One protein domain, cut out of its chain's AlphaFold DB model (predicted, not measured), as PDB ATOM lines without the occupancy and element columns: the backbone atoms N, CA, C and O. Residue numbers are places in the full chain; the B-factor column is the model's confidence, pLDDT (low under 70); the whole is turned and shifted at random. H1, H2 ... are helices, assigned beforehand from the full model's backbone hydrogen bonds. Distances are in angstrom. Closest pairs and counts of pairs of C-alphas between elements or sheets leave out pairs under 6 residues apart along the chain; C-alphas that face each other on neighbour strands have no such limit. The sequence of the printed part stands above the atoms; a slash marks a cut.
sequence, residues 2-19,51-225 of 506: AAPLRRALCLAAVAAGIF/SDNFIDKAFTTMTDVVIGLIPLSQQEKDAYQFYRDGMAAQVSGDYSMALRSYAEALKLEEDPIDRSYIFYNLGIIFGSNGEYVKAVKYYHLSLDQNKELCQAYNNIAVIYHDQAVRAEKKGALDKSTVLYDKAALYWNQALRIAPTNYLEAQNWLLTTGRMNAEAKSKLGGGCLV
ATOM      1  N   ALA A   2      10.704 -22.137 -28.049       27.25
ATOM      2  CA  ALA A   2      12.005 -22.414 -27.410       27.25
ATOM      3  C   ALA A   2      12.273 -21.658 -26.084       27.25
ATOM      4  O   ALA A   2      12.776 -22.254 -25.135       27.25
ATOM      5  N   ALA A   3      11.898 -20.376 -25.981       28.75
ATOM      6  CA  ALA A   3      12.170 -19.542 -24.800       28.75
ATOM      7  C   ALA A   3      11.681 -20.115 -23.440       28.75
ATOM      8  O   ALA A   3      12.459 -20.085 -22.488       28.75
ATOM      9  N   PRO A   4      10.454 -20.669 -23.290       27.53
ATOM     10  CA  PRO A   4      10.042 -21.280 -22.020       27.53
ATOM     11  C   PRO A   4      10.821 -22.558 -21.660       27.53
ATOM     12  O   PRO A   4      11.003 -22.816 -20.473       27.53
ATOM     13  N   LEU A   5      11.335 -23.323 -22.636       31.20
ATOM     14  CA  LEU A   5      12.207 -24.476 -22.357       31.20
ATOM     15  C   LEU A   5      13.612 -24.048 -21.901       31.20
ATOM     16  O   LEU A   5      14.167 -24.683 -21.009       31.20
ATOM     17  N   ARG A   6      14.176 -22.957 -22.441       35.78
ATOM     18  CA  ARG A   6      15.460 -22.409 -21.949       35.78
ATOM     19  C   ARG A   6      15.351 -21.930 -20.502       35.78
ATOM     20  O   ARG A   6      16.139 -22.341 -19.654       35.78
ATOM     21  N   ARG A   7      14.281 -21.187 -20.187       38.56
ATOM     22  CA  ARG A   7      13.960 -20.761 -18.811       38.56
ATOM     23  C   ARG A   7      13.896 -21.937 -17.831       38.56
ATOM     24  O   ARG A   7      14.352 -21.800 -16.700       38.56
ATOM     25  N   ALA A   8      13.372 -23.086 -18.261       32.56
ATOM     26  CA  ALA A   8      13.311 -24.290 -17.437       32.56
ATOM     27  C   ALA A   8      14.697 -24.829 -17.055       32.56
ATOM     28  O   ALA A   8      14.929 -25.174 -15.897       32.56
ATOM     29  N   LEU A   9      15.623 -24.871 -18.015       36.91
ATOM     30  CA  LEU A   9      16.965 -25.425 -17.832       36.91
ATOM     31  C   LEU A   9      17.848 -24.549 -16.941       36.91
ATOM     32  O   LEU A   9      18.557 -25.076 -16.084       36.91
ATOM     33  N   CYS A  10      17.762 -23.226 -17.069       34.50
ATOM     34  CA  CYS A  10      18.513 -22.327 -16.193       34.50
ATOM     35  C   CYS A  10      17.944 -22.289 -14.766       34.50
ATOM     36  O   CYS A  10      18.715 -22.310 -13.808       34.50
ATOM     37  N   LEU A  11      16.616 -22.363 -14.588       35.59
ATOM     38  CA  LEU A  11      16.010 -22.556 -13.261       35.59
ATOM     39  C   LEU A  11      16.429 -23.896 -12.621       35.59
ATOM     40  O   LEU A  11      16.705 -23.942 -11.423       35.59
ATOM     41  N   ALA A  12      16.537 -24.967 -13.413       33.53
ATOM     42  CA  ALA A  12      17.032 -26.267 -12.964       33.53
ATOM     43  C   ALA A  12      18.518 -26.232 -12.546       33.53
ATOM     44  O   ALA A  12      18.870 -26.763 -11.494       33.53
ATOM     45  N   ALA A  13      19.383 -25.554 -13.309       35.19
ATOM     46  CA  ALA A  13      20.795 -25.377 -12.953       35.19
ATOM     47  C   ALA A  13      20.982 -24.548 -11.664       35.19
ATOM     48  O   ALA A  13      21.850 -24.846 -10.845       35.19
ATOM     49  N   VAL A  14      20.128 -23.545 -11.439       37.47
ATOM     50  CA  VAL A  14      20.113 -22.763 -10.191       37.47
ATOM     51  C   VAL A  14      19.646 -23.602  -8.998       37.47
ATOM     52  O   VAL A  14      20.186 -23.444  -7.905       37.47
ATOM     53  N   ALA A  15      18.703 -24.531  -9.188       31.59
ATOM     54  CA  ALA A  15      18.284 -25.457  -8.135       31.59
ATOM     55  C   ALA A  15      19.430 -26.376  -7.665       31.59
ATOM     56  O   ALA A  15      19.555 -26.614  -6.465       31.59
ATOM     57  N   ALA A  16      20.306 -26.825  -8.572       32.19
ATOM     58  CA  ALA A  16      21.515 -27.576  -8.217       32.19
ATOM     59  C   ALA A  16      22.471 -26.735  -7.339       32.19
ATOM     60  O   ALA A  16      22.830 -27.143  -6.233       32.19
ATOM     61  N   GLY A  17      22.755 -25.489  -7.742       31.14
ATOM     62  CA  GLY A  17      23.563 -24.555  -6.942       31.14
ATOM     63  C   GLY A  17      22.978 -24.213  -5.560       31.14
ATOM     64  O   GLY A  17      23.728 -23.899  -4.636       31.14
ATOM     65  N   ILE A  18      21.653 -24.307  -5.386       34.41
ATOM     66  CA  ILE A  18      20.978 -24.125  -4.089       34.41
ATOM     67  C   ILE A  18      21.243 -25.308  -3.142       34.41
ATOM     68  O   ILE A  18      21.439 -25.085  -1.946       34.41
ATOM     69  N   PHE A  19      21.311 -26.548  -3.642       26.95
ATOM     70  CA  PHE A  19      21.611 -27.713  -2.799       26.95
ATOM     71  C   PHE A  19      23.028 -27.650  -2.218       26.95
ATOM     72  O   PHE A  19      23.183 -27.821  -1.007       26.95
ATOM     73  N   SER A  51      31.792 -34.049  -0.366       33.25
ATOM     74  CA  SER A  51      30.544 -34.821  -0.373       33.25
ATOM     75  C   SER A  51      30.031 -34.939  -1.810       33.25
ATOM     76  O   SER A  51      29.589 -33.967  -2.420       33.25
ATOM     77  N   ASP A  52      30.155 -36.134  -2.373       38.47
ATOM     78  CA  ASP A  52      30.167 -36.365  -3.812       38.47
ATOM     79  C   ASP A  52      28.800 -36.150  -4.503       38.47
ATOM     80  O   ASP A  52      28.006 -37.078  -4.636       38.47
ATOM     81  N   ASN A  53      28.550 -34.924  -4.983       49.91
ATOM     82  CA  ASN A  53      28.005 -34.574  -6.309       49.91
ATOM     83  C   ASN A  53      26.814 -35.372  -6.906       49.91
ATOM     84  O   ASN A  53      26.601 -35.290  -8.112       49.91
ATOM     85  N   PHE A  54      26.016 -36.149  -6.166       37.56
ATOM     86  CA  PHE A  54      24.963 -36.978  -6.779       37.56
ATOM     87  C   PHE A  54      23.851 -36.136  -7.419       37.56
ATOM     88  O   PHE A  54      23.451 -36.413  -8.549       37.56
ATOM     89  N   ILE A  55      23.389 -35.086  -6.731       37.19
ATOM     90  CA  ILE A  55      22.368 -34.165  -7.258       37.19
ATOM     91  C   ILE A  55      22.927 -33.406  -8.470       37.19
ATOM     92  O   ILE A  55      22.297 -33.406  -9.526       37.19
ATOM     93  N   ASP A  56      24.145 -32.872  -8.369       43.50
ATOM     94  CA  ASP A  56      24.793 -32.124  -9.453       43.50
ATOM     95  C   ASP A  56      25.091 -33.004 -10.680       43.50
ATOM     96  O   ASP A  56      24.868 -32.570 -11.811       43.50
ATOM     97  N   LYS A  57      25.495 -34.272 -10.487       48.66
ATOM     98  CA  LYS A  57      25.655 -35.281 -11.555       48.66
ATOM     99  C   LYS A  57      24.309 -35.680 -12.170       48.66
ATOM    100  O   LYS A  57      24.229 -35.845 -13.388       48.66
ATOM    101  N   ALA A  58      23.247 -35.816 -11.373       43.16
ATOM    102  CA  ALA A  58      21.910 -36.145 -11.870       43.16
ATOM    103  C   ALA A  58      21.311 -35.000 -12.705       43.16
ATOM    104  O   ALA A  58      20.828 -35.247 -13.809       43.16
ATOM    105  N   PHE A  59      21.406 -33.750 -12.232       46.41
ATOM    106  CA  PHE A  59      21.000 -32.569 -13.002       46.41
ATOM    107  C   PHE A  59      21.838 -32.406 -14.270       46.41
ATOM    108  O   PHE A  59      21.261 -32.292 -15.345       46.41
ATOM    109  N   THR A  60      23.167 -32.511 -14.168       52.62
ATOM    110  CA  THR A  60      24.103 -32.576 -15.308       52.62
ATOM    111  C   THR A  60      23.617 -33.562 -16.371       52.62
ATOM    112  O   THR A  60      23.383 -33.165 -17.510       52.62
ATOM    113  N   THR A  61      23.371 -34.816 -15.982       52.00
ATOM    114  CA  THR A  61      22.950 -35.879 -16.908       52.00
ATOM    115  C   THR A  61      21.586 -35.588 -17.540       52.00
ATOM    116  O   THR A  61      21.399 -35.808 -18.735       52.00
ATOM    117  N   MET A  62      20.621 -35.072 -16.769       45.84
ATOM    118  CA  MET A  62      19.310 -34.685 -17.305       45.84
ATOM    119  C   MET A  62      19.414 -33.508 -18.281       45.84
ATOM    120  O   MET A  62      18.755 -33.523 -19.320       45.84
ATOM    121  N   THR A  63      20.251 -32.508 -18.000       53.00
ATOM    122  CA  THR A  63      20.447 -31.373 -18.906       53.00
ATOM    123  C   THR A  63      21.149 -31.787 -20.198       53.00
ATOM    124  O   THR A  63      20.714 -31.355 -21.263       53.00
ATOM    125  N   ASP A  64      22.144 -32.676 -20.139       59.84
ATOM    126  CA  ASP A  64      22.800 -33.227 -21.334       59.84
ATOM    127  C   ASP A  64      21.794 -33.939 -22.261       59.84
ATOM    128  O   ASP A  64      21.800 -33.727 -23.476       59.84
ATOM    129  N   VAL A  65      20.855 -34.706 -21.689       56.41
ATOM    130  CA  VAL A  65      19.754 -35.330 -22.445       56.41
ATOM    131  C   VAL A  65      18.833 -34.277 -23.069       56.41
ATOM    132  O   VAL A  65      18.517 -34.370 -24.255       56.41
ATOM    133  N   VAL A  66      18.411 -33.254 -22.318       50.75
ATOM    134  CA  VAL A  66      17.497 -32.224 -22.847       50.75
ATOM    135  C   VAL A  66      18.167 -31.370 -23.935       50.75
ATOM    136  O   VAL A  66      17.523 -31.038 -24.927       50.75
ATOM    137  N   ILE A  67      19.462 -31.067 -23.822       58.69
ATOM    138  CA  ILE A  67      20.233 -30.344 -24.851       58.69
ATOM    139  C   ILE A  67      20.400 -31.169 -26.131       58.69
ATOM    140  O   ILE A  67      20.419 -30.602 -27.225       58.69
ATOM    141  N   GLY A  68      20.459 -32.498 -26.019       59.28
ATOM    142  CA  GLY A  68      20.381 -33.400 -27.170       59.28
ATOM    143  C   GLY A  68      19.019 -33.388 -27.880       59.28
ATOM    144  O   GLY A  68      18.956 -33.687 -29.071       59.28
ATOM    145  N   LEU A  69      17.940 -33.023 -27.175       54.19
ATOM    146  CA  LEU A  69      16.560 -33.032 -27.679       54.19
ATOM    147  C   LEU A  69      16.062 -31.661 -28.174       54.19
ATOM    148  O   LEU A  69      15.147 -31.606 -28.995       54.19
ATOM    149  N   ILE A  70      16.635 -30.548 -27.700       58.16
ATOM    150  CA  ILE A  70      16.283 -29.198 -28.165       58.16
ATOM    151  C   ILE A  70      17.142 -28.820 -29.388       58.16
ATOM    152  O   ILE A  70      18.368 -28.943 -29.334       58.16
ATOM    153  N   PRO A  71      16.554 -28.269 -30.470       65.12
ATOM    154  CA  PRO A  71      17.315 -27.668 -31.562       65.12
ATOM    155  C   PRO A  71      17.955 -26.341 -31.110       65.12
ATOM    156  O   PRO A  71      17.409 -25.261 -31.327       65.12
ATOM    157  N   LEU A  72      19.105 -26.445 -30.442       66.38
ATOM    158  CA  LEU A  72      20.001 -25.335 -30.104       66.38
ATOM    159  C   LEU A  72      21.060 -25.150 -31.198       66.38
ATOM    160  O   LEU A  72      21.522 -26.132 -31.793       66.38
ATOM    161  N   SER A  73      21.462 -23.902 -31.435       79.44
ATOM    162  CA  SER A  73      22.583 -23.570 -32.317       79.44
ATOM    163  C   SER A  73      23.907 -24.082 -31.732       79.44
ATOM    164  O   SER A  73      23.997 -24.389 -30.541       79.44
ATOM    165  N   GLN A  74      24.956 -24.181 -32.554       81.56
ATOM    166  CA  GLN A  74      26.269 -24.591 -32.044       81.56
ATOM    167  C   GLN A  74      26.821 -23.569 -31.035       81.56
ATOM    168  O   GLN A  74      27.266 -23.961 -29.965       81.56
ATOM    169  N   GLN A  75      26.678 -22.271 -31.324       82.56
ATOM    170  CA  GLN A  75      27.080 -21.177 -30.436       82.56
ATOM    171  C   GLN A  75      26.394 -21.255 -29.063       82.56
ATOM    172  O   GLN A  75      27.049 -21.057 -28.046       82.56
ATOM    173  N   GLU A  76      25.103 -21.597 -29.019       75.88
ATOM    174  CA  GLU A  76      24.341 -21.755 -27.768       75.88
ATOM    175  C   GLU A  76      24.803 -22.979 -26.963       75.88
ATOM    176  O   GLU A  76      24.884 -22.928 -25.736       75.88
ATOM    177  N   LYS A  77      25.146 -24.083 -27.640       77.25
ATOM    178  CA  LYS A  77      25.718 -25.276 -26.992       77.25
ATOM    179  C   LYS A  77      27.104 -24.988 -26.417       77.25
ATOM    180  O   LYS A  77      27.375 -25.370 -25.282       77.25
ATOM    181  N   ASP A  78      27.943 -24.285 -27.172       82.56
ATOM    182  CA  ASP A  78      29.292 -23.906 -26.754       82.56
ATOM    183  C   ASP A  78      29.240 -22.918 -25.571       82.56
ATOM    184  O   ASP A  78      29.918 -23.123 -24.563       82.56
ATOM    185  N   ALA A  79      28.371 -21.898 -25.638       78.25
ATOM    186  CA  ALA A  79      28.116 -20.953 -24.546       78.25
ATOM    187  C   ALA A  79      27.699 -21.668 -23.252       78.25
ATOM    188  O   ALA A  79      28.261 -21.420 -22.180       78.25
ATOM    189  N   TYR A  80      26.746 -22.596 -23.365       79.19
ATOM    190  CA  TYR A  80      26.253 -23.374 -22.238       79.19
ATOM    191  C   TYR A  80      27.312 -24.327 -21.657       79.19
ATOM    192  O   TYR A  80      27.397 -24.483 -20.435       79.19
ATOM    193  N   GLN A  81      28.161 -24.927 -22.499       80.44
ATOM    194  CA  GLN A  81      29.258 -25.769 -22.024       80.44
ATOM    195  C   GLN A  81      30.275 -24.949 -21.219       80.44
ATOM    196  O   GLN A  81      30.589 -25.320 -20.090       80.44
ATOM    197  N   PHE A  82      30.697 -23.784 -21.722       85.75
ATOM    198  CA  PHE A  82      31.566 -22.877 -20.964       85.75
ATOM    199  C   PHE A  82      30.920 -22.397 -19.653       85.75
ATOM    200  O   PHE A  82      31.607 -22.266 -18.636       85.75
ATOM    201  N   TYR A  83      29.602 -22.175 -19.627       82.00
ATOM    202  CA  TYR A  83      28.888 -21.862 -18.387       82.00
ATOM    203  C   TYR A  83      28.964 -23.012 -17.370       82.00
ATOM    204  O   TYR A  83      29.283 -22.775 -16.202       82.00
ATOM    205  N   ARG A  84      28.741 -24.261 -17.800       81.50
ATOM    206  CA  ARG A  84      28.868 -25.451 -16.939       81.50
ATOM    207  C   ARG A  84      30.279 -25.669 -16.424       81.50
ATOM    208  O   ARG A  84      30.439 -25.914 -15.230       81.50
ATOM    209  N   ASP A  85      31.279 -25.536 -17.287       81.12
ATOM    210  CA  ASP A  85      32.687 -25.635 -16.899       81.12
ATOM    211  C   ASP A  85      33.026 -24.565 -15.847       81.12
ATOM    212  O   ASP A  85      33.736 -24.838 -14.879       81.12
ATOM    213  N   GLY A  86      32.446 -23.366 -15.983       82.88
ATOM    214  CA  GLY A  86      32.529 -22.293 -14.993       82.88
ATOM    215  C   GLY A  86      31.899 -22.648 -13.643       82.88
ATOM    216  O   GLY A  86      32.526 -22.424 -12.608       82.88
ATOM    217  N   MET A  87      30.706 -23.254 -13.634       78.69
ATOM    218  CA  MET A  87      30.067 -23.725 -12.396       78.69
ATOM    219  C   MET A  87      30.876 -24.840 -11.725       78.69
ATOM    220  O   MET A  87      31.114 -24.781 -10.520       78.69
ATOM    221  N   ALA A  88      31.341 -25.830 -12.492       77.88
ATOM    222  CA  ALA A  88      32.144 -26.936 -11.973       77.88
ATOM    223  C   ALA A  88      33.465 -26.440 -11.358       77.88
ATOM    224  O   ALA A  88      33.840 -26.869 -10.266       77.88
ATOM    225  N   ALA A  89      34.128 -25.484 -12.016       77.94
ATOM    226  CA  ALA A  89      35.318 -24.811 -11.501       77.94
ATOM    227  C   ALA A  89      35.036 -23.969 -10.241       77.94
ATOM    228  O   ALA A  89      35.849 -23.921  -9.322       77.94
ATOM    229  N   GLN A  90      33.871 -23.319 -10.162       77.06
ATOM    230  CA  GLN A  90      33.463 -22.562  -8.976       77.06
ATOM    231  C   GLN A  90      33.216 -23.482  -7.770       77.06
ATOM    232  O   GLN A  90      33.631 -23.141  -6.662       77.06
ATOM    233  N   VAL A  91      32.578 -24.640  -7.979       75.56
ATOM    234  CA  VAL A  91      32.339 -25.658  -6.939       75.56
ATOM    235  C   VAL A  91      33.647 -26.306  -6.476       75.56
ATOM    236  O   VAL A  91      33.818 -26.538  -5.282       75.56
ATOM    237  N   SER A  92      34.608 -26.535  -7.377       74.06
ATOM    238  CA  SER A  92      35.940 -27.046  -7.013       74.06
ATOM    239  C   SER A  92      36.876 -25.997  -6.391       74.06
ATOM    240  O   SER A  92      37.993 -26.337  -6.001       74.06
ATOM    241  N   GLY A  93      36.447 -24.734  -6.297       78.56
ATOM    242  CA  GLY A  93      37.246 -23.625  -5.772       78.56
ATOM    243  C   GLY A  93      38.296 -23.067  -6.742       78.56
ATOM    244  O   GLY A  93      38.995 -22.115  -6.388       78.56
ATOM    245  N   ASP A  94      38.402 -23.585  -7.972       85.25
ATOM    246  CA  ASP A  94      39.254 -23.001  -9.013       85.25
ATOM    247  C   ASP A  94      38.582 -21.774  -9.642       85.25
ATOM    248  O   ASP A  94      38.097 -21.766 -10.778       85.25
ATOM    249  N   TYR A  95      38.592 -20.677  -8.887       87.00
ATOM    250  CA  TYR A  95      38.089 -19.389  -9.351       87.00
ATOM    251  C   TYR A  95      38.867 -18.847 -10.561       87.00
ATOM    252  O   TYR A  95      38.319 -18.052 -11.322       87.00
ATOM    253  N   SER A  96      40.112 -19.283 -10.793       90.88
ATOM    254  CA  SER A  96      40.888 -18.853 -11.965       90.88
ATOM    255  C   SER A  96      40.350 -19.470 -13.252       90.88
ATOM    256  O   SER A  96      40.242 -18.773 -14.262       90.88
ATOM    257  N   MET A  97      39.997 -20.755 -13.220       87.00
ATOM    258  CA  MET A  97      39.315 -21.433 -14.319       87.00
ATOM    259  C   MET A  97      37.870 -20.937 -14.454       87.00
ATOM    260  O   MET A  97      37.473 -20.565 -15.555       87.00
ATOM    261  N   ALA A  98      37.129 -20.806 -13.347       86.19
ATOM    262  CA  ALA A  98      35.736 -20.352 -13.367       86.19
ATOM    263  C   ALA A  98      35.565 -18.978 -14.037       86.19
ATOM    264  O   ALA A  98      34.709 -18.807 -14.904       86.19
ATOM    265  N   LEU A  99      36.426 -18.009 -13.697       93.12
ATOM    266  CA  LEU A  99      36.419 -16.676 -14.308       93.12
ATOM    267  C   LEU A  99      36.697 -16.713 -15.821       93.12
ATOM    268  O   LEU A  99      36.115 -15.912 -16.551       93.12
ATOM    269  N   ARG A 100      37.557 -17.623 -16.304       95.75
ATOM    270  CA  ARG A 100      37.825 -17.781 -17.746       95.75
ATOM    271  C   ARG A 100      36.629 -18.397 -18.460       95.75
ATOM    272  O   ARG A 100      36.175 -17.828 -19.445       95.75
ATOM    273  N   SER A 101      36.091 -19.500 -17.946       90.62
ATOM    274  CA  SER A 101      34.959 -20.190 -18.571       90.62
ATOM    275  C   SER A 101      33.715 -19.295 -18.618       90.62
ATOM    276  O   SER A 101      33.100 -19.154 -19.669       90.62
ATOM    277  N   TYR A 102      33.411 -18.552 -17.547       92.88
ATOM    278  CA  TYR A 102      32.343 -17.545 -17.577       92.88
ATOM    279  C   TYR A 102      32.621 -16.369 -18.529       92.88
ATOM    280  O   TYR A 102      31.679 -15.812 -19.095       92.88
ATOM    281  N   ALA A 103      33.885 -15.985 -18.741       96.56
ATOM    282  CA  ALA A 103      34.234 -14.961 -19.723       96.56
ATOM    283  C   ALA A 103      34.051 -15.447 -21.171       96.56
ATOM    284  O   ALA A 103      33.585 -14.666 -21.996       96.56
ATOM    285  N   GLU A 104      34.366 -16.709 -21.484       96.00
ATOM    286  CA  GLU A 104      34.073 -17.303 -22.799       96.00
ATOM    287  C   GLU A 104      32.562 -17.483 -23.011       96.00
ATOM    288  O   GLU A 104      32.040 -17.062 -24.044       96.00
ATOM    289  N   ALA A 105      31.830 -17.973 -22.002       91.62
ATOM    290  CA  ALA A 105      30.369 -18.062 -22.043       91.62
ATOM    291  C   ALA A 105      29.718 -16.698 -22.354       91.62
ATOM    292  O   ALA A 105      28.863 -16.605 -23.226       91.62
ATOM    293  N   LEU A 106      30.184 -15.607 -21.729       94.06
ATOM    294  CA  LEU A 106      29.688 -14.245 -21.984       94.06
ATOM    295  C   LEU A 106      30.028 -13.663 -23.368       94.06
ATOM    296  O   LEU A 106      29.455 -12.624 -23.720       94.06
ATOM    297  N   LYS A 107      30.944 -14.266 -24.140       96.25
ATOM    298  CA  LYS A 107      31.189 -13.881 -25.545       96.25
ATOM    299  C   LYS A 107      30.207 -14.540 -26.507       96.25
ATOM    300  O   LYS A 107      29.925 -13.958 -27.547       96.25
ATOM    301  N   LEU A 108      29.753 -15.750 -26.178       89.00
ATOM    302  CA  LEU A 108      28.911 -16.576 -27.043       89.00
ATOM    303  C   LEU A 108      27.423 -16.461 -26.700       89.00
ATOM    304  O   LEU A 108      26.596 -16.539 -27.603       89.00
ATOM    305  N   GLU A 109      27.085 -16.267 -25.423       88.12
ATOM    306  CA  GLU A 109      25.697 -16.174 -24.972       88.12
ATOM    307  C   GLU A 109      25.076 -14.823 -25.338       88.12
ATOM    308  O   GLU A 109      25.598 -13.765 -24.974       88.12
ATOM    309  N   GLU A 110      23.925 -14.857 -26.001       85.56
ATOM    310  CA  GLU A 110      23.188 -13.675 -26.453       85.56
ATOM    311  C   GLU A 110      21.926 -13.423 -25.617       85.56
ATOM    312  O   GLU A 110      21.498 -12.270 -25.512       85.56
ATOM    313  N   ASP A 111      21.347 -14.446 -24.971       82.19
ATOM    314  CA  ASP A 111      20.109 -14.282 -24.204       82.19
ATOM    315  C   ASP A 111      20.343 -13.470 -22.907       82.19
ATOM    316  O   ASP A 111      21.177 -13.846 -22.074       82.19
ATOM    317  N   PRO A 112      19.611 -12.361 -22.672       81.06
ATOM    318  CA  PRO A 112      19.777 -11.541 -21.471       81.06
ATOM    319  C   PRO A 112      19.592 -12.307 -20.153       81.06
ATOM    320  O   PRO A 112      20.314 -12.059 -19.185       81.06
ATOM    321  N   ILE A 113      18.637 -13.237 -20.092       77.38
ATOM    322  CA  ILE A 113      18.327 -14.003 -18.883       77.38
ATOM    323  C   ILE A 113      19.464 -14.985 -18.603       77.38
ATOM    324  O   ILE A 113      19.925 -15.057 -17.464       77.38
ATOM    325  N   ASP A 114      19.982 -15.664 -19.622       77.50
ATOM    326  CA  ASP A 114      21.076 -16.620 -19.440       77.50
ATOM    327  C   ASP A 114      22.385 -15.891 -19.073       77.50
ATOM    328  O   ASP A 114      23.037 -16.234 -18.080       77.50
ATOM    329  N   ARG A 115      22.676 -14.748 -19.719       85.50
ATOM    330  CA  ARG A 115      23.752 -13.815 -19.314       85.50
ATOM    331  C   ARG A 115      23.608 -13.329 -17.870       85.50
ATOM    332  O   ARG A 115      24.618 -13.137 -17.188       85.50
ATOM    333  N   SER A 116      22.378 -13.146 -17.375       79.81
ATOM    334  CA  SER A 116      22.132 -12.705 -15.995       79.81
ATOM    335  C   SER A 116      22.673 -13.696 -14.960       79.81
ATOM    336  O   SER A 116      23.245 -13.262 -13.955       79.81
ATOM    337  N   TYR A 117      22.578 -15.004 -15.218       81.50
ATOM    338  CA  TYR A 117      23.107 -16.036 -14.324       81.50
ATOM    339  C   TYR A 117      24.638 -16.074 -14.344       81.50
ATOM    340  O   TYR A 117      25.258 -16.206 -13.288       81.50
ATOM    341  N   ILE A 118      25.261 -15.845 -15.506       83.19
ATOM    342  CA  ILE A 118      26.724 -15.736 -15.601       83.19
ATOM    343  C   ILE A 118      27.224 -14.534 -14.783       83.19
ATOM    344  O   ILE A 118      28.135 -14.673 -13.965       83.19
ATOM    345  N   PHE A 119      26.593 -13.360 -14.923       91.88
ATOM    346  CA  PHE A 119      26.930 -12.189 -14.104       91.88
ATOM    347  C   PHE A 119      26.683 -12.419 -12.604       91.88
ATOM    348  O   PHE A 119      27.486 -11.979 -11.782       91.88
ATOM    349  N   TYR A 120      25.622 -13.136 -12.229       88.06
ATOM    350  CA  TYR A 120      25.354 -13.499 -10.837       88.06
ATOM    351  C   TYR A 120      26.458 -14.395 -10.248       88.06
ATOM    352  O   TYR A 120      26.973 -14.094  -9.170       88.06
ATOM    353  N   ASN A 121      26.895 -15.426 -10.975       85.31
ATOM    354  CA  ASN A 121      27.957 -16.330 -10.523       85.31
ATOM    355  C   ASN A 121      29.325 -15.628 -10.428       85.31
ATOM    356  O   ASN A 121      30.054 -15.824  -9.454       85.31
ATOM    357  N   LEU A 122      29.643 -14.720 -11.360       88.25
ATOM    358  CA  LEU A 122      30.792 -13.813 -11.220       88.25
ATOM    359  C   LEU A 122      30.690 -12.975  -9.931       88.25
ATOM    360  O   LEU A 122      31.678 -12.820  -9.210       88.25
ATOM    361  N   GLY A 123      29.492 -12.482  -9.605       88.38
ATOM    362  CA  GLY A 123      29.201 -11.791  -8.347       88.38
ATOM    363  C   GLY A 123      29.492 -12.637  -7.101       88.38
ATOM    364  O   GLY A 123      30.070 -12.113  -6.147       88.38
ATOM    365  N   ILE A 124      29.174 -13.939  -7.128       85.62
ATOM    366  CA  ILE A 124      29.519 -14.884  -6.050       85.62
ATOM    367  C   ILE A 124      31.037 -14.992  -5.900       85.62
ATOM    368  O   ILE A 124      31.538 -14.783  -4.799       85.62
ATOM    369  N   ILE A 125      31.776 -15.255  -6.984       83.94
ATOM    370  CA  ILE A 125      33.241 -15.428  -6.940       83.94
ATOM    371  C   ILE A 125      33.926 -14.195  -6.330       83.94
ATOM    372  O   ILE A 125      34.738 -14.317  -5.410       83.94
ATOM    373  N   PHE A 126      33.564 -12.990  -6.783       86.62
ATOM    374  CA  PHE A 126      34.108 -11.759  -6.203       86.62
ATOM    375  C   PHE A 126      33.651 -11.531  -4.754       86.62
ATOM    376  O   PHE A 126      34.404 -10.959  -3.969       86.62
ATOM    377  N   GLY A 127      32.457 -11.994  -4.374       83.94
ATOM    378  CA  GLY A 127      31.968 -11.960  -2.995       83.94
ATOM    379  C   GLY A 127      32.785 -12.854  -2.059       83.94
ATOM    380  O   GLY A 127      33.231 -12.382  -1.011       83.94
ATOM    381  N   SER A 128      33.046 -14.100  -2.465       83.31
ATOM    382  CA  SER A 128      33.877 -15.067  -1.730       83.31
ATOM    383  C   SER A 128      35.319 -14.587  -1.560       83.31
ATOM    384  O   SER A 128      35.895 -14.738  -0.485       83.31
ATOM    385  N   ASN A 129      35.877 -13.913  -2.571       81.75
ATOM    386  CA  ASN A 129      37.204 -13.290  -2.503       81.75
ATOM    387  C   ASN A 129      37.243 -11.978  -1.682       81.75
ATOM    388  O   ASN A 129      38.287 -11.333  -1.602       81.75
ATOM    389  N   GLY A 130      36.120 -11.534  -1.101       84.50
ATOM    390  CA  GLY A 130      36.028 -10.276  -0.348       84.50
ATOM    391  C   GLY A 130      36.061  -9.005  -1.209       84.50
ATOM    392  O   GLY A 130      36.056  -7.892  -0.679       84.50
ATOM    393  N   GLU A 131      36.040  -9.132  -2.539       91.25
ATOM    394  CA  GLU A 131      36.021  -8.028  -3.503       91.25
ATOM    395  C   GLU A 131      34.607  -7.436  -3.659       91.25
ATOM    396  O   GLU A 131      34.066  -7.310  -4.761       91.25
ATOM    397  N   TYR A 132      33.988  -7.043  -2.540       90.19
ATOM    398  CA  TYR A 132      32.568  -6.678  -2.456       90.19
ATOM    399  C   TYR A 132      32.121  -5.596  -3.455       90.19
ATOM    400  O   TYR A 132      30.986  -5.627  -3.924       90.19
ATOM    401  N   VAL A 133      33.001  -4.657  -3.824       94.75
ATOM    402  CA  VAL A 133      32.704  -3.621  -4.833       94.75
ATOM    403  C   VAL A 133      32.501  -4.235  -6.225       94.75
ATOM    404  O   VAL A 133      31.580  -3.844  -6.941       94.75
ATOM    405  N   LYS A 134      33.319  -5.230  -6.603       93.88
ATOM    406  CA  LYS A 134      33.129  -5.989  -7.846       93.88
ATOM    407  C   LYS A 134      31.898  -6.885  -7.740       93.88
ATOM    408  O   LYS A 134      31.096  -6.887  -8.665       93.88
ATOM    409  N   ALA A 135      31.712  -7.577  -6.614       92.19
ATOM    410  CA  ALA A 135      30.552  -8.440  -6.382       92.19
ATOM    411  C   ALA A 135      29.226  -7.687  -6.598       92.19
ATOM    412  O   ALA A 135      28.416  -8.081  -7.432       92.19
ATOM    413  N   VAL A 136      29.055  -6.536  -5.936       95.81
ATOM    414  CA  VAL A 136      27.870  -5.672  -6.082       95.81
ATOM    415  C   VAL A 136      27.714  -5.153  -7.517       95.81
ATOM    416  O   VAL A 136      26.595  -5.141  -8.025       95.81
ATOM    417  N   LYS A 137      28.805  -4.797  -8.213       98.00
ATOM    418  CA  LYS A 137      28.750  -4.425  -9.640       98.00
ATOM    419  C   LYS A 137      28.206  -5.568 -10.506       98.00
ATOM    420  O   LYS A 137      27.348  -5.324 -11.348       98.00
ATOM    421  N   TYR A 138      28.689  -6.794 -10.316       95.81
ATOM    422  CA  TYR A 138      28.254  -7.952 -11.100       95.81
ATOM    423  C   TYR A 138      26.820  -8.389 -10.772       95.81
ATOM    424  O   TYR A 138      26.058  -8.688 -11.689       95.81
ATOM    425  N   TYR A 139      26.394  -8.308  -9.508       96.06
ATOM    426  CA  TYR A 139      24.986  -8.499  -9.152       96.06
ATOM    427  C   TYR A 139      24.074  -7.421  -9.756       96.06
ATOM    428  O   TYR A 139      22.971  -7.741 -10.187       96.06
ATOM    429  N   HIS A 140      24.525  -6.167  -9.860       98.00
ATOM    430  CA  HIS A 140      23.779  -5.136 -10.586       98.00
ATOM    431  C   HIS A 140      23.693  -5.418 -12.089       98.00
ATOM    432  O   HIS A 140      22.591  -5.395 -12.622       98.00
ATOM    433  N   LEU A 141      24.797  -5.798 -12.745       96.81
ATOM    434  CA  LEU A 141      24.775  -6.216 -14.155       96.81
ATOM    435  C   LEU A 141      23.827  -7.401 -14.397       96.81
ATOM    436  O   LEU A 141      23.159  -7.450 -15.424       96.81
ATOM    437  N   SER A 142      23.744  -8.335 -13.448       91.38
ATOM    438  CA  SER A 142      22.772  -9.429 -13.478       91.38
ATOM    439  C   SER A 142      21.329  -8.912 -13.399       91.38
ATOM    440  O   SER A 142      20.516  -9.226 -14.268       91.38
ATOM    441  N   LEU A 143      21.024  -8.052 -12.421       93.56
ATOM    442  CA  LEU A 143      19.692  -7.471 -12.214       93.56
ATOM    443  C   LEU A 143      19.239  -6.531 -13.343       93.56
ATOM    444  O   LEU A 143      18.040  -6.425 -13.600       93.56
ATOM    445  N   ASP A 144      20.174  -5.877 -14.033       96.75
ATOM    446  CA  ASP A 144      19.887  -5.055 -15.212       96.75
ATOM    447  C   ASP A 144      19.344  -5.905 -16.374       96.75
ATOM    448  O   ASP A 144      18.485  -5.434 -17.122       96.75
ATOM    449  N   GLN A 145      19.797  -7.160 -16.496       88.94
ATOM    450  CA  GLN A 145      19.270  -8.125 -17.468       88.94
ATOM    451  C   GLN A 145      18.033  -8.878 -16.942       88.94
ATOM    452  O   GLN A 145      17.067  -9.072 -17.678       88.94
ATOM    453  N   ASN A 146      18.042  -9.292 -15.670       85.81
ATOM    454  CA  ASN A 146      16.986 -10.084 -15.039       85.81
ATOM    455  C   ASN A 146      16.587  -9.518 -13.665       85.81
ATOM    456  O   ASN A 146      17.136  -9.873 -12.620       85.81
ATOM    457  N   LYS A 147      15.548  -8.681 -13.668       90.12
ATOM    458  CA  LYS A 147      14.989  -8.041 -12.466       90.12
ATOM    459  C   LYS A 147      14.224  -8.997 -11.542       90.12
ATOM    460  O   LYS A 147      13.790  -8.567 -10.479       90.12
ATOM    461  N   GLU A 148      14.037 -10.259 -11.926       82.75
ATOM    462  CA  GLU A 148      13.358 -11.276 -11.111       82.75
ATOM    463  C   GLU A 148      14.349 -12.167 -10.338       82.75
ATOM    464  O   GLU A 148      13.937 -13.035  -9.569       82.75
ATOM    465  N   LEU A 149      15.663 -11.936 -10.469       78.12
ATOM    466  CA  LEU A 149      16.685 -12.721  -9.777       78.12
ATOM    467  C   LEU A 149      16.796 -12.346  -8.285       78.12
ATOM    468  O   LEU A 149      17.695 -11.621  -7.850       78.12
ATOM    469  N   CYS A 150      15.869 -12.869  -7.479       82.69
ATOM    470  CA  CYS A 150      15.772 -12.617  -6.036       82.69
ATOM    471  C   CYS A 150      17.074 -12.910  -5.259       82.69
ATOM    472  O   CYS A 150      17.360 -12.249  -4.261       82.69
ATOM    473  N   GLN A 151      17.892 -13.846  -5.749       81.44
ATOM    474  CA  GLN A 151      19.184 -14.233  -5.184       81.44
ATOM    475  C   GLN A 151      20.217 -13.101  -5.275       81.44
ATOM    476  O   GLN A 151      20.947 -12.853  -4.316       81.44
ATOM    477  N   ALA A 152      20.257 -12.361  -6.390       79.50
ATOM    478  CA  ALA A 152      21.158 -11.218  -6.543       79.50
ATOM    479  C   ALA A 152      20.788 -10.089  -5.568       79.50
ATOM    480  O   ALA A 152      21.666  -9.526  -4.915       79.50
ATOM    481  N   TYR A 153      19.489  -9.817  -5.397       88.00
ATOM    482  CA  TYR A 153      19.005  -8.879  -4.381       88.00
ATOM    483  C   TYR A 153      19.412  -9.301  -2.961       88.00
ATOM    484  O   TYR A 153      19.935  -8.475  -2.212       88.00
ATOM    485  N   ASN A 154      19.237 -10.578  -2.601       87.50
ATOM    486  CA  ASN A 154      19.661 -11.090  -1.298       87.50
ATOM    487  C   ASN A 154      21.179 -10.946  -1.081       87.50
ATOM    488  O   ASN A 154      21.600 -10.438  -0.045       87.50
ATOM    489  N   ASN A 155      22.005 -11.321  -2.058       87.12
ATOM    490  CA  ASN A 155      23.461 -11.276  -1.898       87.12
ATOM    491  C   ASN A 155      23.991  -9.834  -1.802       87.12
ATOM    492  O   ASN A 155      24.900  -9.566  -1.014       87.12
ATOM    493  N   ILE A 156      23.397  -8.877  -2.532       91.62
ATOM    494  CA  ILE A 156      23.688  -7.445  -2.347       91.62
ATOM    495  C   ILE A 156      23.296  -6.991  -0.930       91.62
ATOM    496  O   ILE A 156      24.065  -6.281  -0.277       91.62
ATOM    497  N   ALA A 157      22.122  -7.400  -0.436       92.69
ATOM    498  CA  ALA A 157      21.644  -7.033   0.895       92.69
ATOM    499  C   ALA A 157      22.567  -7.550   2.011       92.69
ATOM    500  O   ALA A 157      22.955  -6.774   2.886       92.69
ATOM    501  N   VAL A 158      22.988  -8.817   1.928       89.25
ATOM    502  CA  VAL A 158      23.948  -9.450   2.851       89.25
ATOM    503  C   VAL A 158      25.286  -8.701   2.869       89.25
ATOM    504  O   VAL A 158      25.815  -8.425   3.944       89.25
ATOM    505  N   ILE A 159      25.810  -8.293   1.704       90.31
ATOM    506  CA  ILE A 159      27.044  -7.492   1.624       90.31
ATOM    507  C   ILE A 159      26.886  -6.144   2.343       90.31
ATOM    508  O   ILE A 159      27.779  -5.736   3.087       90.31
ATOM    509  N   TYR A 160      25.769  -5.436   2.143       94.50
ATOM    510  CA  TYR A 160      25.537  -4.163   2.832       94.50
ATOM    511  C   TYR A 160      25.314  -4.337   4.339       94.50
ATOM    512  O   TYR A 160      25.789  -3.505   5.112       94.50
ATOM    513  N   HIS A 161      24.661  -5.420   4.766       93.25
ATOM    514  CA  HIS A 161      24.450  -5.745   6.179       93.25
ATOM    515  C   HIS A 161      25.769  -6.038   6.903       93.25
ATOM    516  O   HIS A 161      26.053  -5.409   7.918       93.25
ATOM    517  N   ASP A 162      26.637  -6.884   6.342       89.56
ATOM    518  CA  ASP A 162      27.969  -7.133   6.905       89.56
ATOM    519  C   ASP A 162      28.815  -5.846   6.960       89.56
ATOM    520  O   ASP A 162      29.452  -5.549   7.973       89.56
ATOM    521  N   GLN A 163      28.766  -5.006   5.918       89.69
ATOM    522  CA  GLN A 163      29.435  -3.701   5.948       89.69
ATOM    523  C   GLN A 163      28.879  -2.768   7.038       89.69
ATOM    524  O   GLN A 163      29.665  -2.037   7.648       89.69
ATOM    525  N   ALA A 164      27.570  -2.798   7.308       91.75
ATOM    526  CA  ALA A 164      26.939  -2.051   8.396       91.75
ATOM    527  C   ALA A 164      27.422  -2.554   9.764       91.75
ATOM    528  O   ALA A 164      28.007  -1.786  10.528       91.75
ATOM    529  N   VAL A 165      27.333  -3.864  10.012       88.94
ATOM    530  CA  VAL A 165      27.833  -4.524  11.231       88.94
ATOM    531  C   VAL A 165      29.321  -4.211  11.470       88.94
ATOM    532  O   VAL A 165      29.743  -3.969  12.604       88.94
ATOM    533  N   ARG A 166      30.147  -4.175  10.415       90.00
ATOM    534  CA  ARG A 166      31.568  -3.783  10.500       90.00
ATOM    535  C   ARG A 166      31.776  -2.285  10.754       90.00
ATOM    536  O   ARG A 166      32.800  -1.930  11.337       90.00
ATOM    537  N   ALA A 167      30.871  -1.413  10.312       91.69
ATOM    538  CA  ALA A 167      30.914   0.024  10.598       91.69
ATOM    539  C   ALA A 167      30.486   0.320  12.046       91.69
ATOM    540  O   ALA A 167      31.162   1.072  12.744       91.69
ATOM    541  N   GLU A 168      29.435  -0.347  12.522       91.56
ATOM    542  CA  GLU A 168      28.940  -0.293  13.901       91.56
ATOM    543  C   GLU A 168      30.004  -0.742  14.908       91.56
ATOM    544  O   GLU A 168      30.335   0.000  15.829       91.56
ATOM    545  N   LYS A 169      30.661  -1.885  14.656       93.44
ATOM    546  CA  LYS A 169      31.803  -2.378  15.456       93.44
ATOM    547  C   LYS A 169      33.007  -1.420  15.489       93.44
ATOM    548  O   LYS A 169      33.888  -1.592  16.325       93.44
ATOM    549  N   LYS A 170      33.063  -0.428  14.592       94.81
ATOM    550  CA  LYS A 170      34.083   0.636  14.548       94.81
ATOM    551  C   LYS A 170      33.584   1.976  15.115       94.81
ATOM    552  O   LYS A 170      34.284   2.973  14.982       94.81
ATOM    553  N   GLY A 171      32.383   2.021  15.698       92.31
ATOM    554  CA  GLY A 171      31.756   3.242  16.217       92.31
ATOM    555  C   GLY A 171      31.206   4.193  15.144       92.31
ATOM    556  O   GLY A 171      30.744   5.280  15.473       92.31
ATOM    557  N   ALA A 172      31.223   3.811  13.863       95.06
ATOM    558  CA  ALA A 172      30.761   4.648  12.755       95.06
ATOM    559  C   ALA A 172      29.241   4.494  12.535       95.06
ATOM    560  O   ALA A 172      28.801   3.961  11.512       95.06
ATOM    561  N   LEU A 173      28.446   4.932  13.518       92.19
ATOM    562  CA  LEU A 173      26.994   4.706  13.586       92.19
ATOM    563  C   LEU A 173      26.217   5.307  12.401       92.19
ATOM    564  O   LEU A 173      25.367   4.622  11.829       92.19
ATOM    565  N   ASP A 174      26.554   6.523  11.961       93.31
ATOM    566  CA  ASP A 174      25.899   7.172  10.810       93.31
ATOM    567  C   ASP A 174      26.080   6.340   9.532       93.31
ATOM    568  O   ASP A 174      25.134   6.048   8.798       93.31
ATOM    569  N   LYS A 175      27.316   5.878   9.303       94.50
ATOM    570  CA  LYS A 175      27.657   5.015   8.171       94.50
ATOM    571  C   LYS A 175      26.978   3.650   8.282       94.50
ATOM    572  O   LYS A 175      26.539   3.127   7.262       94.50
ATOM    573  N   SER A 176      26.892   3.083   9.486       92.69
ATOM    574  CA  SER A 176      26.186   1.821   9.722       92.69
ATOM    575  C   SER A 176      24.704   1.935   9.365       92.69
ATOM    576  O   SER A 176      24.200   1.134   8.583       92.69
ATOM    577  N   THR A 177      24.033   2.992   9.832       95.00
ATOM    578  CA  THR A 177      22.609   3.248   9.565       95.00
ATOM    579  C   THR A 177      22.317   3.285   8.065       95.00
ATOM    580  O   THR A 177      21.483   2.514   7.590       95.00
ATOM    581  N   VAL A 178      23.093   4.061   7.299       97.00
ATOM    582  CA  VAL A 178      22.964   4.157   5.830       97.00
ATOM    583  C   VAL A 178      23.210   2.813   5.126       97.00
ATOM    584  O   VAL A 178      22.628   2.533   4.077       97.00
ATOM    585  N   LEU A 179      24.083   1.959   5.669       93.94
ATOM    586  CA  LEU A 179      24.343   0.626   5.116       93.94
ATOM    587  C   LEU A 179      23.215  -0.362   5.465       93.94
ATOM    588  O   LEU A 179      22.799  -1.125   4.593       93.94
ATOM    589  N   TYR A 180      22.638  -0.288   6.668       95.12
ATOM    590  CA  TYR A 180      21.417  -1.019   7.020       95.12
ATOM    591  C   TYR A 180      20.197  -0.553   6.203       95.12
ATOM    592  O   TYR A 180      19.342  -1.378   5.877       95.12
ATOM    593  N   ASP A 181      20.104   0.729   5.825       95.56
ATOM    594  CA  ASP A 181      19.046   1.234   4.928       95.56
ATOM    595  C   ASP A 181      19.156   0.586   3.543       95.56
ATOM    596  O   ASP A 181      18.163   0.119   2.981       95.56
ATOM    597  N   LYS A 182      20.383   0.473   3.017       96.56
ATOM    598  CA  LYS A 182      20.653  -0.233   1.758       96.56
ATOM    599  C   LYS A 182      20.336  -1.721   1.864       96.56
ATOM    600  O   LYS A 182      19.617  -2.230   1.010       96.56
ATOM    601  N   ALA A 183      20.810  -2.411   2.903       94.75
ATOM    602  CA  ALA A 183      20.495  -3.825   3.118       94.75
ATOM    603  C   ALA A 183      18.975  -4.064   3.132       94.75
ATOM    604  O   ALA A 183      18.466  -4.929   2.417       94.75
ATOM    605  N   ALA A 184      18.237  -3.217   3.858       94.31
ATOM    606  CA  ALA A 184      16.787  -3.283   3.907       94.31
ATOM    607  C   ALA A 184      16.124  -3.072   2.539       94.31
ATOM    608  O   ALA A 184      15.205  -3.813   2.187       94.31
ATOM    609  N   LEU A 185      16.581  -2.092   1.752       95.94
ATOM    610  CA  LEU A 185      16.056  -1.826   0.409       95.94
ATOM    611  C   LEU A 185      16.119  -3.082  -0.473       95.94
ATOM    612  O   LEU A 185      15.112  -3.462  -1.071       95.94
ATOM    613  N   TYR A 186      17.277  -3.742  -0.529       94.06
ATOM    614  CA  TYR A 186      17.472  -4.915  -1.382       94.06
ATOM    615  C   TYR A 186      16.752  -6.166  -0.850       94.06
ATOM    616  O   TYR A 186      16.150  -6.886  -1.645       94.06
ATOM    617  N   TRP A 187      16.693  -6.400   0.468       92.88
ATOM    618  CA  TRP A 187      15.891  -7.506   1.012       92.88
ATOM    619  C   TRP A 187      14.384  -7.324   0.788       92.88
ATOM    620  O   TRP A 187      13.709  -8.292   0.441       92.88
ATOM    621  N   ASN A 188      13.847  -6.101   0.888       92.19
ATOM    622  CA  ASN A 188      12.451  -5.845   0.516       92.19
ATOM    623  C   ASN A 188      12.196  -6.166  -0.975       92.19
ATOM    624  O   ASN A 188      11.138  -6.698  -1.306       92.19
ATOM    625  N   GLN A 189      13.159  -5.914  -1.875       91.75
ATOM    626  CA  GLN A 189      13.052  -6.322  -3.287       91.75
ATOM    627  C   GLN A 189      13.095  -7.847  -3.467       91.75
ATOM    628  O   GLN A 189      12.279  -8.387  -4.211       91.75
ATOM    629  N   ALA A 190      13.985  -8.544  -2.754       85.56
ATOM    630  CA  ALA A 190      14.058 -10.005  -2.780       85.56
ATOM    631  C   ALA A 190      12.737 -10.651  -2.320       85.56
ATOM    632  O   ALA A 190      12.205 -11.521  -3.006       85.56
ATOM    633  N   LEU A 191      12.168 -10.172  -1.207       83.25
ATOM    634  CA  LEU A 191      10.905 -10.667  -0.646       83.25
ATOM    635  C   LEU A 191       9.677 -10.287  -1.478       83.25
ATOM    636  O   LEU A 191       8.709 -11.038  -1.516       83.25
ATOM    637  N   ARG A 192       9.709  -9.158  -2.195       84.75
ATOM    638  CA  ARG A 192       8.658  -8.794  -3.158       84.75
ATOM    639  C   ARG A 192       8.525  -9.830  -4.282       84.75
ATOM    640  O   ARG A 192       7.422  -9.996  -4.807       84.75
ATOM    641  N   ILE A 193       9.625 -10.486  -4.653       79.06
ATOM    642  CA  ILE A 193       9.679 -11.519  -5.699       79.06
ATOM    643  C   ILE A 193       9.429 -12.908  -5.100       79.06
ATOM    644  O   ILE A 193       8.580 -13.640  -5.598       79.06
ATOM    645  N   ALA A 194      10.129 -13.252  -4.016       75.62
ATOM    646  CA  ALA A 194      10.060 -14.557  -3.361       75.62
ATOM    647  C   ALA A 194       9.814 -14.402  -1.842       75.62
ATOM    648  O   ALA A 194      10.769 -14.455  -1.058       75.62
ATOM    649  N   PRO A 195       8.550 -14.213  -1.404       71.31
ATOM    650  CA  PRO A 195       8.220 -13.892  -0.011       71.31
ATOM    651  C   PRO A 195       8.656 -14.948   1.008       71.31
ATOM    652  O   PRO A 195       8.906 -14.612   2.156       71.31
ATOM    653  N   THR A 196       8.763 -16.215   0.608       69.31
ATOM    654  CA  THR A 196       9.056 -17.352   1.498       69.31
ATOM    655  C   THR A 196      10.539 -17.710   1.597       69.31
ATOM    656  O   THR A 196      10.921 -18.440   2.505       69.31
ATOM    657  N   ASN A 197      11.392 -17.221   0.689       66.00
ATOM    658  CA  ASN A 197      12.742 -17.777   0.513       66.00
ATOM    659  C   ASN A 197      13.777 -17.266   1.528       66.00
ATOM    660  O   ASN A 197      14.794 -17.920   1.738       66.00
ATOM    661  N   TYR A 198      13.542 -16.105   2.149       73.06
ATOM    662  CA  TYR A 198      14.526 -15.431   3.005       73.06
ATOM    663  C   TYR A 198      13.925 -15.108   4.381       73.06
ATOM    664  O   TYR A 198      13.627 -13.954   4.691       73.06
ATOM    665  N   LEU A 199      13.685 -16.138   5.200       73.12
ATOM    666  CA  LEU A 199      13.033 -15.991   6.512       73.12
ATOM    667  C   LEU A 199      13.856 -15.142   7.498       73.12
ATOM    668  O   LEU A 199      13.305 -14.311   8.213       73.12
ATOM    669  N   GLU A 200      15.184 -15.272   7.486       71.88
ATOM    670  CA  GLU A 200      16.070 -14.434   8.310       71.88
ATOM    671  C   GLU A 200      15.971 -12.950   7.931       71.88
ATOM    672  O   GLU A 200      15.878 -12.088   8.803       71.88
ATOM    673  N   ALA A 201      15.900 -12.653   6.628       75.62
ATOM    674  CA  ALA A 201      15.716 -11.297   6.125       75.62
ATOM    675  C   ALA A 201      14.345 -10.718   6.512       75.62
ATOM    676  O   ALA A 201      14.267  -9.545   6.868       75.62
ATOM    677  N   GLN A 202      13.277 -11.527   6.496       78.06
ATOM    678  CA  GLN A 202      11.955 -11.123   7.001       78.06
ATOM    679  C   GLN A 202      12.023 -10.764   8.482       78.06
ATOM    680  O   GLN A 202      11.638  -9.660   8.862       78.06
ATOM    681  N   ASN A 203      12.568 -11.661   9.306       77.19
ATOM    682  CA  ASN A 203      12.685 -11.459  10.747       77.19
ATOM    683  C   ASN A 203      13.516 -10.209  11.068       77.19
ATOM    684  O   ASN A 203      13.114  -9.398  11.903       77.19
ATOM    685  N   TRP A 204      14.633  -9.994  10.366       83.75
ATOM    686  CA  TRP A 204      15.455  -8.797  10.531       83.75
ATOM    687  C   TRP A 204      14.725  -7.518  10.090       83.75
ATOM    688  O   TRP A 204      14.714  -6.531  10.823       83.75
ATOM    689  N   LEU A 205      14.052  -7.522   8.934       81.75
ATOM    690  CA  LEU A 205      13.272  -6.377   8.446       81.75
ATOM    691  C   LEU A 205      12.083  -6.025   9.356       81.75
ATOM    692  O   LEU A 205      11.759  -4.846   9.508       81.75
ATOM    693  N   LEU A 206      11.431  -7.028   9.948       80.94
ATOM    694  CA  LEU A 206      10.328  -6.847  10.892       80.94
ATOM    695  C   LEU A 206      10.830  -6.275  12.223       80.94
ATOM    696  O   LEU A 206      10.358  -5.220  12.643       80.94
ATOM    697  N   THR A 207      11.824  -6.915  12.845       77.19
ATOM    698  CA  THR A 207      12.379  -6.502  14.152       77.19
ATOM    699  C   THR A 207      13.029  -5.121  14.130       77.19
ATOM    700  O   THR A 207      12.971  -4.398  15.120       77.19
ATOM    701  N   THR A 208      13.609  -4.713  12.999       81.12
ATOM    702  CA  THR A 208      14.189  -3.370  12.825       81.12
ATOM    703  C   THR A 208      13.185  -2.308  12.361       81.12
ATOM    704  O   THR A 208      13.561  -1.146  12.216       81.12
ATOM    705  N   GLY A 209      11.929  -2.677  12.078       84.62
ATOM    706  CA  GLY A 209      10.916  -1.771  11.521       84.62
ATOM    707  C   GLY A 209      11.152  -1.358  10.058       84.62
ATOM    708  O   GLY A 209      10.451  -0.488   9.546       84.62
ATOM    709  N   ARG A 210      12.114  -1.983   9.368       87.94
ATOM    710  CA  ARG A 210      12.588  -1.627   8.016       87.94
ATOM    711  C   ARG A 210      11.805  -2.299   6.874       87.94
ATOM    712  O   ARG A 210      12.123  -2.099   5.700       87.94
ATOM    713  N   MET A 211      10.794  -3.111   7.188       86.00
ATOM    714  CA  MET A 211       9.951  -3.779   6.190       86.00
ATOM    715  C   MET A 211       8.907  -2.835   5.571       86.00
ATOM    716  O   MET A 211       8.118  -2.212   6.290       86.00
ATOM    717  N   ASN A 212       8.855  -2.771   4.238       84.19
ATOM    718  CA  ASN A 212       7.928  -1.906   3.507       84.19
ATOM    719  C   ASN A 212       6.496  -2.487   3.437       84.19
ATOM    720  O   ASN A 212       6.258  -3.667   3.700       84.19
ATOM    721  N   ALA A 213       5.517  -1.644   3.094       76.81
ATOM    722  CA  ALA A 213       4.105  -2.037   3.055       76.81
ATOM    723  C   ALA A 213       3.781  -3.081   1.963       76.81
ATOM    724  O   ALA A 213       2.895  -3.908   2.159       76.81
ATOM    725  N   GLU A 214       4.510  -3.075   0.843       73.50
ATOM    726  CA  GLU A 214       4.309  -4.010  -0.276       73.50
ATOM    727  C   GLU A 214       4.777  -5.437   0.062       73.50
ATOM    728  O   GLU A 214       4.106  -6.415  -0.261       73.50
ATOM    729  N   ALA A 215       5.910  -5.579   0.752       64.44
ATOM    730  CA  ALA A 215       6.379  -6.872   1.231       64.44
ATOM    731  C   ALA A 215       5.485  -7.388   2.374       64.44
ATOM    732  O   ALA A 215       5.160  -8.573   2.400       64.44
ATOM    733  N   LYS A 216       5.003  -6.500   3.260       68.12
ATOM    734  CA  LYS A 216       4.009  -6.848   4.294       68.12
ATOM    735  C   LYS A 216       2.692  -7.358   3.699       68.12
ATOM    736  O   LYS A 216       2.182  -8.368   4.171       68.12
ATOM    737  N   SER A 217       2.148  -6.714   2.662       65.88
ATOM    738  CA  SER A 217       0.885  -7.163   2.054       65.88
ATOM    739  C   SER A 217       1.019  -8.525   1.366       65.88
ATOM    740  O   SER A 217       0.099  -9.335   1.447       65.88
ATOM    741  N   LYS A 218       2.187  -8.838   0.786       62.38
ATOM    742  CA  LYS A 218       2.485 -10.164   0.212       62.38
ATOM    743  C   LYS A 218       2.647 -11.289   1.246       62.38
ATOM    744  O   LYS A 218       2.443 -12.444   0.891       62.38
ATOM    745  N   LEU A 219       2.929 -10.978   2.517       58.47
ATOM    746  CA  LEU A 219       2.834 -11.940   3.632       58.47
ATOM    747  C   LEU A 219       1.382 -12.154   4.121       58.47
ATOM    748  O   LEU A 219       1.086 -13.113   4.838       58.47
ATOM    749  N   GLY A 220       0.459 -11.265   3.734       39.66
ATOM    750  CA  GLY A 220      -0.905 -11.167   4.264       39.66
ATOM    751  C   GLY A 220      -1.852 -12.330   3.950       39.66
ATOM    752  O   GLY A 220      -2.960 -12.340   4.470       39.66
ATOM    753  N   GLY A 221      -1.432 -13.315   3.148       36.47
ATOM    754  CA  GLY A 221      -2.209 -14.537   2.894       36.47
ATOM    755  C   GLY A 221      -2.161 -15.576   4.023       36.47
ATOM    756  O   GLY A 221      -3.010 -16.457   4.057       36.47
ATOM    757  N   GLY A 222      -1.190 -15.479   4.945       33.91
ATOM    758  CA  GLY A 222      -1.027 -16.438   6.051       33.91
ATOM    759  C   GLY A 222      -0.526 -15.854   7.379       33.91
ATOM    760  O   GLY A 222      -0.579 -16.534   8.395       33.91
ATOM    761  N   CYS A 223      -0.067 -14.594   7.416       35.62
ATOM    762  CA  CYS A 223       0.524 -13.995   8.626       35.62
ATOM    763  C   CYS A 223      -0.434 -13.160   9.501       35.62
ATOM    764  O   CYS A 223       0.012 -12.589  10.496       35.62
ATOM    765  N   LEU A 224      -1.734 -13.068   9.184       28.42
ATOM    766  CA  LEU A 224      -2.676 -12.233   9.959       28.42
ATOM    767  C   LEU A 224      -2.856 -12.683  11.423       28.42
ATOM    768  O   LEU A 224      -3.148 -11.846  12.274       28.42
ATOM    769  N   VAL A 225      -2.585 -13.956  11.736       32.72
ATOM    770  CA  VAL A 225      -2.566 -14.489  13.113       32.72
ATOM    771  C   VAL A 225      -1.468 -13.829  13.961       32.72
ATOM    772  O   VAL A 225      -1.692 -13.476  15.116       32.72
TER     773      VAL A 225
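What this domain is: This is residues 2 to 19 and 51 to 225 of the 506 residues of the protein "Ycf3 protein" of Symbiodinium sp. CCMP2592 (UniProt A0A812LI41). Three helical hairpins, H3 with H4, H5 with H6 and H7 with H8, follow one another in a row like a short solenoid. The loose pair H1 and H2 lies beside the H3 and H5 end, and the short helices H9 and H10 pack on H8 at the other end; residues 220 to 225 stick out. The printed part has 193 residues with ten named helices, H1 to H10 in chain order, and no named strand: all helix. It is compact, with a radius of gyration of the C-alphas of 18.5 A and spans of 53 by 40 by 34 A.

Where its parts are: H1, residues 2 to 19, begins at C-alpha 2 (12.005, -22.414, -27.410) and is 26.9 A long. After the cut comes H2, residues 54 to 69, 22.9 A. H3, residues 74 to 91, is 25.9 A long, and H4 is residues 95 to 108. H5, residues 112 to 128, measures 24.5 A, and H6 is residues 132 to 145. H7, residues 150 to 168, measures 26.9 A. H8, residues 173 to 193, is the longest at 30.6 A and begins at C-alpha 173 (26.994, 4.706, 13.586). H9 is residues 199 to 207, and H10, residues 213 to 219, ends at C-alpha 219 (2.834, -11.940, 3.632).

How they stand to each other: H3 to H7 form an up and down bundle, each helix running against the one before it. In the hairpin H3 and H4 the closest C-alphas, of Gly 86 and Ala 98, are 4.1 A apart. H4 and H5, also a hairpin, touch at Tyr 102 and Ile 118, 6.2 A between C-alphas. H3 and H5 only just touch, with 3 pairs of C-alphas within 8 A, the closest Tyr 83 and Ile 118 at 7.1 A. The hairpin H5 and H6 has a shallow tilt of 11 degrees, with C-alphas of Gly 123 and Ala 135 closest at 4.1 A. H6 and H7, a hairpin, touch at Tyr 139 and Ala 152, 5.4 A between C-alphas; H7 does so with residues 152 to 159 alone. In the hairpin H7 and H8 the closest C-alphas, of Ala 157 and Ala 183, are 4.1 A apart. H8 touches H9 with residues 184 to 191 alone, at a steep tilt of 52 degrees, the C-alphas of Trp 187 and Ala 201 closest at 6.4 A. H8 touches H10 with residues 188 to 192 alone, the C-alphas of Arg 192 and Ala 215 closest at 5.3 A. H1 and H2 touch at Ala 16 and Asp 56, 5.7 A between C-alphas, and run opposite ways. H1 is close to but not clearly touching H5, the C-alphas of Cys 10 and Asp 114 closest at 7.0 A. Every O i to N i+4 pair is within hydrogen-bond range in H1, H2, H3, H5, H7, H8, H9 and H10; H4 and H6 each have 9 of 10.

The domain as a whole: The C-alphas of Leu 69 and Gly 171 are the farthest apart, at 58.9 A. Residues 20 to 50 are not printed, and C-alphas 19 and 51 are 11.7 A apart across the cut. Of the links that are printed whole, each is tight. The mean pLDDT of the printed part is 75.1; it is under 70 in residues 2 to 19, 51 to 72, 196 to 197 and 215 to 225.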